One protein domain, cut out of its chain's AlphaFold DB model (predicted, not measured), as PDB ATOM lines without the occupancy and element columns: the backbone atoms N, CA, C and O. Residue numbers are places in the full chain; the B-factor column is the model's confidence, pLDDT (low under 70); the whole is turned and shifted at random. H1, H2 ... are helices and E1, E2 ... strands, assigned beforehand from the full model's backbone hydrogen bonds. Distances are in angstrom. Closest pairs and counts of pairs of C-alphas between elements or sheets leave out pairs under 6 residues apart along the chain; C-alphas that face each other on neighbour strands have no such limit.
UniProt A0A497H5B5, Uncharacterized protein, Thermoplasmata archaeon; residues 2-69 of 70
ATOM      1  N   GLU A   2      39.627 -53.219  27.571       65.38
ATOM      2  CA  GLU A   2      38.480 -53.459  26.666       65.38
ATOM      3  C   GLU A   2      37.958 -52.162  26.004       65.38
ATOM      4  O   GLU A   2      37.665 -52.130  24.813       65.38
ATOM      5  N   GLU A   3      37.950 -51.041  26.737       63.69
ATOM      6  CA  GLU A   3      37.569 -49.722  26.196       63.69
ATOM      7  C   GLU A   3      38.542 -49.188  25.132       63.69
ATOM      8  O   GLU A   3      38.113 -48.576  24.154       63.69
ATOM      9  N   ASP A   4      39.843 -49.450  25.288       69.56
ATOM     10  CA  ASP A   4      40.874 -49.019  24.335       69.56
ATOM     11  C   ASP A   4      40.754 -49.771  23.006       69.56
ATOM     12  O   ASP A   4      41.004 -49.220  21.933       69.56
ATOM     13  N   GLU A   5      40.355 -51.039  23.073       67.19
ATOM     14  CA  GLU A   5      40.171 -51.898  21.910       67.19
ATOM     15  C   GLU A   5      38.915 -51.491  21.124       67.19
ATOM     16  O   GLU A   5      38.988 -51.280  19.912       67.19
ATOM     17  N   ILE A   6      37.813 -51.199  21.829       70.88
ATOM     18  CA  ILE A   6      36.587 -50.619  21.251       70.88
ATOM     19  C   ILE A   6      36.875 -49.258  20.596       70.88
ATOM     20  O   ILE A   6      36.358 -48.949  19.516       70.88
ATOM     21  N   LEU A   7      37.713 -48.427  21.225       72.44
ATOM     22  CA  LEU A   7      38.126 -47.138  20.677       72.44
ATOM     23  C   LEU A   7      38.945 -47.317  19.390       72.44
ATOM     24  O   LEU A   7      38.667 -46.661  18.383       72.44
ATOM     25  N   ARG A   8      39.909 -48.247  19.379       70.19
ATOM     26  CA  ARG A   8      40.731 -48.563  18.199       70.19
ATOM     27  C   ARG A   8      39.893 -49.101  17.035       70.19
ATOM     28  O   ARG A   8      40.122 -48.690  15.893       70.19
ATOM     29  N   GLU A   9      38.911 -49.962  17.295       63.97
ATOM     30  CA  GLU A   9      37.994 -50.477  16.268       63.97
ATOM     31  C   GLU A   9      37.069 -49.393  15.696       63.97
ATOM     32  O   GLU A   9      36.881 -49.317  14.475       63.97
ATOM     33  N   LYS A  10      36.563 -48.484  16.541       65.56
ATOM     34  CA  LYS A  10      35.819 -47.298  16.083       65.56
ATOM     35  C   LYS A  10      36.670 -46.407  15.186       65.56
ATOM     36  O   LYS A  10      36.195 -45.965  14.143       65.56
ATOM     37  N   ILE A  11      37.933 -46.179  15.546       66.00
ATOM     38  CA  ILE A  11      38.860 -45.382  14.731       66.00
ATOM     39  C   ILE A  11      39.129 -46.064  13.382       66.00
ATOM     40  O   ILE A  11      39.154 -45.383  12.359       66.00
ATOM     41  N   ARG A  12      39.285 -47.395  13.339       62.75
ATOM     42  CA  ARG A  12      39.443 -48.142  12.074       62.75
ATOM     43  C   ARG A  12      38.228 -47.989  11.156       62.75
ATOM     44  O   ARG A  12      38.414 -47.792   9.960       62.75
ATOM     45  N   SER A  13      37.018 -48.008  11.714       61.78
ATOM     46  CA  SER A  13      35.776 -47.783  10.957       61.78
ATOM     47  C   SER A  13      35.604 -46.335  10.476       61.78
ATOM     48  O   SER A  13      34.910 -46.103   9.500       61.78
ATOM     49  N   MET A  14      36.234 -45.348  11.123       61.94
ATOM     50  CA  MET A  14      36.208 -43.945  10.672       61.94
ATOM     51  C   MET A  14      37.202 -43.644   9.543       61.94
ATOM     52  O   MET A  14      37.076 -42.625   8.877       61.94
ATOM     53  N   LEU A  15      38.188 -44.515   9.323       58.97
ATOM     54  CA  LEU A  15      39.224 -44.347   8.301       58.97
ATOM     55  C   LEU A  15      38.844 -44.953   6.941       58.97
ATOM     56  O   LEU A  15      39.669 -44.978   6.026       58.97
ATOM     57  N   THR A  16      37.616 -45.452   6.787       56.19
ATOM     58  CA  THR A  16      37.068 -45.787   5.470       56.19
ATOM     59  C   THR A  16      36.720 -44.508   4.695       56.19
ATOM     60  O   THR A  16      36.050 -43.645   5.259       56.19
ATOM     61  N   PRO A  17      37.108 -44.382   3.408       53.66
ATOM     62  CA  PRO A  17      36.943 -43.161   2.601       53.66
ATOM     63  C   PRO A  17      35.516 -42.591   2.518       53.66
ATOM     64  O   PRO A  17      35.354 -41.409   2.235       53.66
ATOM     65  N   ASP A  18      34.494 -43.411   2.778       52.31
ATOM     66  CA  ASP A  18      33.080 -43.012   2.756       52.31
ATOM     67  C   ASP A  18      32.567 -42.469   4.107       52.31
ATOM     68  O   ASP A  18      31.386 -42.148   4.249       52.31
ATOM     69  N   THR A  19      33.422 -42.386   5.132       60.06
ATOM     70  CA  THR A  19      33.052 -41.906   6.472       60.06
ATOM     71  C   THR A  19      33.607 -40.505   6.707       60.06
ATOM     72  O   THR A  19      34.806 -40.311   6.874       60.06
ATOM     73  N   ILE A  20      32.723 -39.505   6.734       65.12
ATOM     74  CA  ILE A  20      33.098 -38.129   7.080       65.12
ATOM     75  C   ILE A  20      33.308 -38.041   8.593       65.12
ATOM     76  O   ILE A  20      32.424 -38.386   9.379       65.12
ATOM     77  N   VAL A  21      34.468 -37.530   8.997       72.81
ATOM     78  CA  VAL A  21      34.826 -37.299  10.399       72.81
ATOM     79  C   VAL A  21      34.590 -35.824  10.729       72.81
ATOM     80  O   VAL A  21      34.985 -34.941   9.968       72.81
ATOM     81  N   CYS A  22      33.918 -35.532  11.847       82.19
ATOM     82  CA  CYS A  22      33.686 -34.146  12.259       82.19
ATOM     83  C   CYS A  22      35.005 -33.441  12.622       82.19
ATOM     84  O   CYS A  22      35.990 -34.090  12.979       82.19
ATOM     85  N   THR A  23      35.015 -32.105  12.588       79.19
ATOM     86  CA  THR A  23      36.207 -31.293  12.897       79.19
ATOM     87  C   THR A  23      36.784 -31.592  14.280       79.19
ATOM     88  O   THR A  23      37.995 -31.676  14.431       79.19
ATOM     89  N   THR A  24      35.932 -31.854  15.274       85.56
ATOM     90  CA  THR A  24      36.377 -32.239  16.620       85.56
ATOM     91  C   THR A  24      37.160 -33.549  16.608       85.56
ATOM     92  O   THR A  24      38.252 -33.607  17.155       85.56
ATOM     93  N   CYS A  25      36.645 -34.597  15.963       83.12
ATOM     94  CA  CYS A  25      37.350 -35.876  15.881       83.12
ATOM     95  C   CYS A  25      38.614 -35.780  15.011       83.12
ATOM     96  O   CYS A  25      39.606 -36.439  15.310       83.12
ATOM     97  N   LEU A  26      38.599 -34.945  13.968       81.06
ATOM     98  CA  LEU A  26      39.776 -34.647  13.150       81.06
ATOM     99  C   LEU A  26      40.928 -34.073  13.976       81.06
ATOM    100  O   LEU A  26      42.071 -34.465  13.753       81.06
ATOM    101  N   ASP A  27      40.627 -33.167  14.907       83.94
ATOM    102  CA  ASP A  27      41.622 -32.576  15.801       83.94
ATOM    103  C   ASP A  27      42.033 -33.544  16.915       83.94
ATOM    104  O   ASP A  27      43.227 -33.711  17.160       83.94
ATOM    105  N   THR A  28      41.071 -34.231  17.543       87.12
ATOM    106  CA  THR A  28      41.334 -35.175  18.641       87.12
ATOM    107  C   THR A  28      42.231 -36.332  18.215       87.12
ATOM    108  O   THR A  28      43.133 -36.685  18.959       87.12
ATOM    109  N   TYR A  29      41.998 -36.914  17.034       84.88
ATOM    110  CA  TYR A  29      42.717 -38.109  16.566       84.88
ATOM    111  C   TYR A  29      43.810 -37.800  15.539       84.88
ATOM    112  O   TYR A  29      44.262 -38.676  14.790       84.88
ATOM    113  N   LYS A  30      44.193 -36.526  15.432       83.25
ATOM    114  CA  LYS A  30      45.145 -36.059  14.430       83.25
ATOM    115  C   LYS A  30      46.478 -36.783  14.547       83.25
ATOM    116  O   LYS A  30      47.052 -37.156  13.525       83.25
ATOM    117  N   GLU A  31      46.981 -36.971  15.761       84.69
ATOM    118  CA  GLU A  31      48.298 -37.570  15.995       84.69
ATOM    119  C   GLU A  31      48.300 -39.061  15.636       84.69
ATOM    120  O   GLU A  31      49.204 -39.541  14.949       84.69
ATOM    121  N   GLU A  32      47.237 -39.777  15.990       84.88
ATOM    122  CA  GLU A  32      47.056 -41.208  15.757       84.88
ATOM    123  C   GLU A  32      46.793 -41.533  14.287       84.88
ATOM    124  O   GLU A  32      47.137 -42.615  13.808       84.88
ATOM    125  N   ALA A  33      46.188 -40.605  13.548       85.06
ATOM    126  CA  ALA A  33      45.936 -40.739  12.119       85.06
ATOM    127  C   ALA A  33      46.987 -40.064  11.237       85.06
ATOM    128  O   ALA A  33      46.813 -39.978  10.018       85.06
ATOM    129  N   THR A  34      48.084 -39.588  11.819       91.94
ATOM    130  CA  THR A  34      49.180 -39.000  11.060       91.94
ATOM    131  C   THR A  34      50.141 -40.080  10.577       91.94
ATOM    132  O   THR A  34      50.558 -40.971  11.314       91.94
ATOM    133  N   CYS A  35      50.518 -40.004   9.300       93.12
ATOM    134  CA  CYS A  35      51.514 -40.901   8.735       93.12
ATOM    135  C   CYS A  35      52.850 -40.691   9.448       93.12
ATOM    136  O   CYS A  35      53.457 -39.623   9.337       93.12
ATOM    137  N   ALA A  36      53.366 -41.743  10.080       94.50
ATOM    138  CA  ALA A  36      54.599 -41.690  10.857       94.50
ATOM    139  C   ALA A  36      55.854 -41.344  10.035       94.50
ATOM    140  O   ALA A  36      56.895 -41.027  10.606       94.50
ATOM    141  N   ARG A  37      55.781 -41.426   8.698       94.12
ATOM    142  CA  ARG A  37      56.903 -41.124   7.800       94.12
ATOM    143  C   ARG A  37      56.854 -39.721   7.202       94.12
ATOM    144  O   ARG A  37      57.904 -39.112   7.035       94.12
ATOM    145  N   CYS A  38      55.677 -39.239   6.805       94.06
ATOM    146  CA  CYS A  38      55.548 -37.988   6.044       94.06
ATOM    147  C   CYS A  38      54.644 -36.937   6.690       94.06
ATOM    148  O   CYS A  38      54.491 -35.863   6.117       94.06
ATOM    149  N   GLY A  39      54.018 -37.228   7.833       92.69
ATOM    150  CA  GLY A  39      53.179 -36.263   8.543       92.69
ATOM    151  C   GLY A  39      51.803 -36.014   7.914       92.69
ATOM    152  O   GLY A  39      51.063 -35.158   8.383       92.69
ATOM    153  N   THR A  40      51.431 -36.735   6.852       91.25
ATOM    154  CA  THR A  40      50.106 -36.588   6.234       91.25
ATOM    155  C   THR A  40      49.018 -37.060   7.194       91.25
ATOM    156  O   THR A  40      49.061 -38.210   7.631       91.25
ATOM    157  N   ASN A  41      48.035 -36.200   7.467       90.00
ATOM    158  CA  ASN A  41      46.831 -36.573   8.203       90.00
ATOM    159  C   ASN A  41      45.920 -37.424   7.305       90.00
ATOM    160  O   ASN A  41      45.410 -36.939   6.295       90.00
ATOM    161  N   MET A  42      45.735 -38.688   7.677       89.12
ATOM    162  CA  MET A  42      44.952 -39.670   6.925       89.12
ATOM    163  C   MET A  42      43.470 -39.703   7.327       89.12
ATOM    164  O   MET A  42      42.704 -40.412   6.688       89.12
ATOM    165  N   LEU A  43      43.060 -38.942   8.351       84.44
ATOM    166  CA  LEU A  43      41.645 -38.654   8.633       84.44
ATOM    167  C   LEU A  43      41.118 -37.477   7.806       84.44
ATOM    168  O   LEU A  43      39.912 -37.250   7.799       84.44
ATOM    169  N   SER A  44      41.999 -36.703   7.156       83.31
ATOM    170  CA  SER A  44      41.582 -35.546   6.362       83.31
ATOM    171  C   SER A  44      40.556 -35.967   5.303       83.31
ATOM    172  O   SER A  44      40.810 -36.944   4.599       83.31
ATOM    173  N   PRO A  45      39.458 -35.215   5.107       79.44
ATOM    174  CA  PRO A  45      38.493 -35.499   4.043       79.44
ATOM    175  C   PRO A  45      39.109 -35.416   2.636       79.44
ATOM    176  O   PRO A  45      38.555 -35.945   1.680       79.44
ATOM    177  N   GLU A  46      40.271 -34.772   2.495       82.81
ATOM    178  CA  GLU A  46      41.026 -34.716   1.239       82.81
ATOM    179  C   GLU A  46      41.896 -35.966   0.998       82.81
ATOM    180  O   GLU A  46      42.470 -36.136  -0.081       82.81
ATOM    181  N   TYR A  47      42.041 -36.841   1.997       84.88
ATOM    182  CA  TYR A  47      42.845 -38.050   1.892       84.88
ATOM    183  C   TYR A  47      42.027 -39.200   1.296       84.88
ATOM    184  O   TYR A  47      41.096 -39.707   1.906       84.88
ATOM    185  N   THR A  48      42.417 -39.655   0.106       84.00
ATOM    186  CA  THR A  48      41.712 -40.712  -0.646       84.00
ATOM    187  C   THR A  48      42.461 -42.048  -0.693       84.00
ATOM    188  O   THR A  48      42.041 -42.975  -1.382       84.00
ATOM    189  N   GLY A  49      43.597 -42.153   0.002       86.19
ATOM    190  CA  GLY A  49      44.442 -43.349  -0.010       86.19
ATOM    191  C   GLY A  49      44.063 -44.371   1.061       86.19
ATOM    192  O   GLY A  49      43.298 -44.097   1.981       86.19
ATOM    193  N   LYS A  50      44.673 -45.556   0.997       89.06
ATOM    194  CA  LYS A  50      44.564 -46.553   2.079       89.06
ATOM    195  C   LYS A  50      45.450 -46.201   3.276       89.06
ATOM    196  O   LYS A  50      46.506 -45.583   3.118       89.06
ATOM    197  N   VAL A  51      45.044 -46.623   4.471       90.25
ATOM    198  CA  VAL A  51      45.847 -46.520   5.699       90.25
ATOM    199  C   VAL A  51      46.382 -47.896   6.062       90.25
ATOM    200  O   VAL A  51      45.630 -48.867   6.108       90.25
ATOM    201  N   TYR A  52      47.683 -47.970   6.319       91.25
ATOM    202  CA  TYR A  52      48.370 -49.198   6.703       91.25
ATOM    203  C   TYR A  52      48.936 -49.066   8.110       91.25
ATOM    204  O   TYR A  52      49.438 -48.008   8.481       91.25
ATOM    205  N   GLU A  53      48.895 -50.149   8.873       92.94
ATOM    206  CA  GLU A  53      49.446 -50.230  10.224       92.94
ATOM    207  C   GLU A  53      50.598 -51.237  10.223       92.94
ATOM    208  O   GLU A  53      50.464 -52.351   9.713       92.94
ATOM    209  N   CYS A  54      51.763 -50.838  10.736       89.94
ATOM    210  CA  CYS A  54      52.901 -51.744  10.843       89.94
ATOM    211  C   CYS A  54      52.674 -52.718  12.010       89.94
ATOM    212  O   CYS A  54      52.564 -52.254  13.143       89.94
ATOM    213  N   PRO A  55      52.713 -54.045  11.790       90.12
ATOM    214  CA  PRO A  55      52.445 -55.023  12.847       90.12
ATOM    215  C   PRO A  55      53.540 -55.094  13.924       90.12
ATOM    216  O   PRO A  55      53.358 -55.765  14.929       90.12
ATOM    217  N   VAL A  56      54.688 -54.438  13.711       92.62
ATOM    218  CA  VAL A  56      55.829 -54.466  14.644       92.62
ATOM    219  C   VAL A  56      55.866 -53.230  15.537       92.62
ATOM    220  O   VAL A  56      56.129 -53.337  16.726       92.62
ATOM    221  N   CYS A  57      55.649 -52.044  14.961       91.62
ATOM    222  CA  CYS A  57      55.752 -50.781  15.699       91.62
ATOM    223  C   CYS A  57      54.407 -50.084  15.926       91.62
ATOM    224  O   CYS A  57      54.402 -48.984  16.466       91.62
ATOM    225  N   GLU A  58      53.300 -50.674  15.459       90.19
ATOM    226  CA  GLU A  58      51.921 -50.157  15.549       90.19
ATOM    227  C   GLU A  58      51.708 -48.754  14.948       90.19
ATOM    228  O   GLU A  58      50.646 -48.151  15.078       90.19
ATOM    229  N   LYS A  59      52.703 -48.222  14.230       91.88
ATOM    230  CA  LYS A  59      52.605 -46.924  13.561       91.88
ATOM    231  C   LYS A  59      51.788 -47.025  12.281       91.88
ATOM    232  O   LYS A  59      51.860 -48.027  11.561       91.88
ATOM    233  N   ARG A  60      51.085 -45.939  11.961       92.31
ATOM    234  CA  ARG A  60      50.275 -45.821  10.748       92.31
ATOM    235  C   ARG A  60      51.011 -45.104   9.626       92.31
ATOM    236  O   ARG A  60      51.789 -44.175   9.850       92.31
ATOM    237  N   TYR A  61      50.748 -45.539   8.402       93.62
ATOM    238  CA  TYR A  61      51.404 -45.058   7.196       93.62
ATOM    239  C   TYR A  61      50.389 -44.848   6.080       93.62
ATOM    240  O   TYR A  61      49.506 -45.677   5.855       93.62
ATOM    241  N   CYS A  62      50.568 -43.755   5.339       93.31
ATOM    242  CA  CYS A  62      49.797 -43.521   4.129       93.31
ATOM    243  C   CYS A  62      50.230 -44.494   3.029       93.31
ATOM    244  O   CYS A  62      51.390 -44.920   2.980       93.31
ATOM    245  N   GLU A  63      49.325 -44.785   2.099       93.06
ATOM    246  CA  GLU A  63      49.560 -45.700   0.978       93.06
ATOM    247  C   GLU A  63      50.851 -45.390   0.209       93.06
ATOM    248  O   GLU A  63      51.653 -46.280  -0.071       93.06
ATOM    249  N   LYS A  64      51.128 -44.105  -0.049       94.25
ATOM    250  CA  LYS A  64      52.356 -43.667  -0.734       94.25
ATOM    251  C   LYS A  64      53.628 -44.025   0.035       94.25
ATOM    252  O   LYS A  64      54.639 -44.361  -0.578       94.25
ATOM    253  N   CYS A  65      53.614 -43.893   1.361       94.62
ATOM    254  CA  CYS A  65      54.773 -44.214   2.192       94.62
ATOM    255  C   CYS A  65      54.935 -45.718   2.362       94.62
ATOM    256  O   CYS A  65      56.071 -46.189   2.332       94.62
ATOM    257  N   TRP A  66      53.825 -46.443   2.492       94.44
ATOM    258  CA  TRP A  66      53.803 -47.896   2.601       94.44
ATOM    259  C   TRP A  66      54.349 -48.576   1.342       94.44
ATOM    260  O   TRP A  66      55.247 -49.406   1.428       94.44
ATOM    261  N   ASN A  67      53.914 -48.137   0.158       93.38
ATOM    262  CA  ASN A  67      54.381 -48.686  -1.120       93.38
ATOM    263  C   ASN A  67      55.880 -48.460  -1.386       93.38
ATOM    264  O   ASN A  67      56.448 -49.138  -2.228       93.38
ATOM    265  N   LYS A  68      56.521 -47.523  -0.675       94.00
ATOM    266  CA  LYS A  68      57.974 -47.280  -0.729       94.00
ATOM    267  C   LYS A  68      58.774 -48.104   0.289       94.00
ATOM    268  O   LYS A  68      59.990 -47.945   0.344       94.00
ATOM    269  N   LEU A  69      58.104 -48.830   1.184       83.69
ATOM    270  CA  LEU A  69      58.724 -49.731   2.166       83.69
ATOM    271  C   LEU A  69      58.703 -51.194   1.695       83.69
ATOM    272  O   LEU A  69      59.394 -52.019   2.286       83.69
TER     273      LEU A  69
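What this domain is: This is residues 2 to 69 of the 70 residues of an uncharacterized protein of Thermoplasmata archaeon (UniProt A0A497H5B5). A small body built mostly of loops holds a short two-stranded hairpin, E1 and E2, with the little helix H3 following directly at the end of E2; the short helix H2 lies far from H3 across the body, and residues 2 to 10 of the longest helix, H1, stick out as a free arm. The long loop of residues 29 to 50 leads from H2 to the hairpin. The printed part has 68 residues, with three named helices and two named strands in the order H1, H2, E1, E2, H3; the sheet is E1 - E2, antiparallel. The class is mixed, helices and strands, with under half of the residues, 29 of 68, in named elements. The whole is compact, with a radius of gyration of the C-alphas of 11.6 A and spans of 31 by 29 by 18 A.

How they stand to each other: Begin at H1, residues 2 to 14, whose residues 2 to 10 stand free. Next look for H2, residues 23 to 28, which is apart from H1 and touches no helix. Beyond the long link come E1, residues 51 to 53, and E2, residues 60 to 62, a hairpin of antiparallel neighbours with 146 degrees between their directions. Find C-alphas 53 and 60, which face each other at 4.5 A; N 52 and O 61 at 3.0 A, and N 61 and O 52 at 2.8 A, are within hydrogen-bond range. H3, residues 63 to 66, follows E2 by a tight link; its closest C-alpha pair with E1 is Val 51 and Glu 63, 6.1 A apart. H1 is apart from E1, E2 and H3, and H2 is apart from E2 and H3. In H1 and H2 every O i to N i+4 pair is within hydrogen-bond range; H3 is too short for such a pair, and its one O i to N i+3 pair is within range.

Where its parts are: Find C-alpha 2 at (38.480, -53.459, 26.666); from there H1 runs 18.7 A to C-alpha 14 at (36.208, -43.945, 10.672). H2 runs 8.6 A from Thr 23 to Thr 28. E1 covers 6.9 A from Val 51 to Glu 53, and E2 covers 7.0 A from Arg 60 to Cys 62. H3 runs 5.0 A from Glu 63 and ends at C-alpha 66, (53.803, -47.896, 2.601).

The domain as a whole: The two C-alphas farthest apart are those of Glu 2 and Lys 68, 34.2 A. Without residues 2 to 10 the body spans 31 by 19 by 19 A. The printed part has no cut, and the link from H2 to E1, 22 residues, is long. The mean pLDDT of the printed part is 81.4; look for low confidence, under 70, at residues 2 to 5 and 9 to 20 of this model.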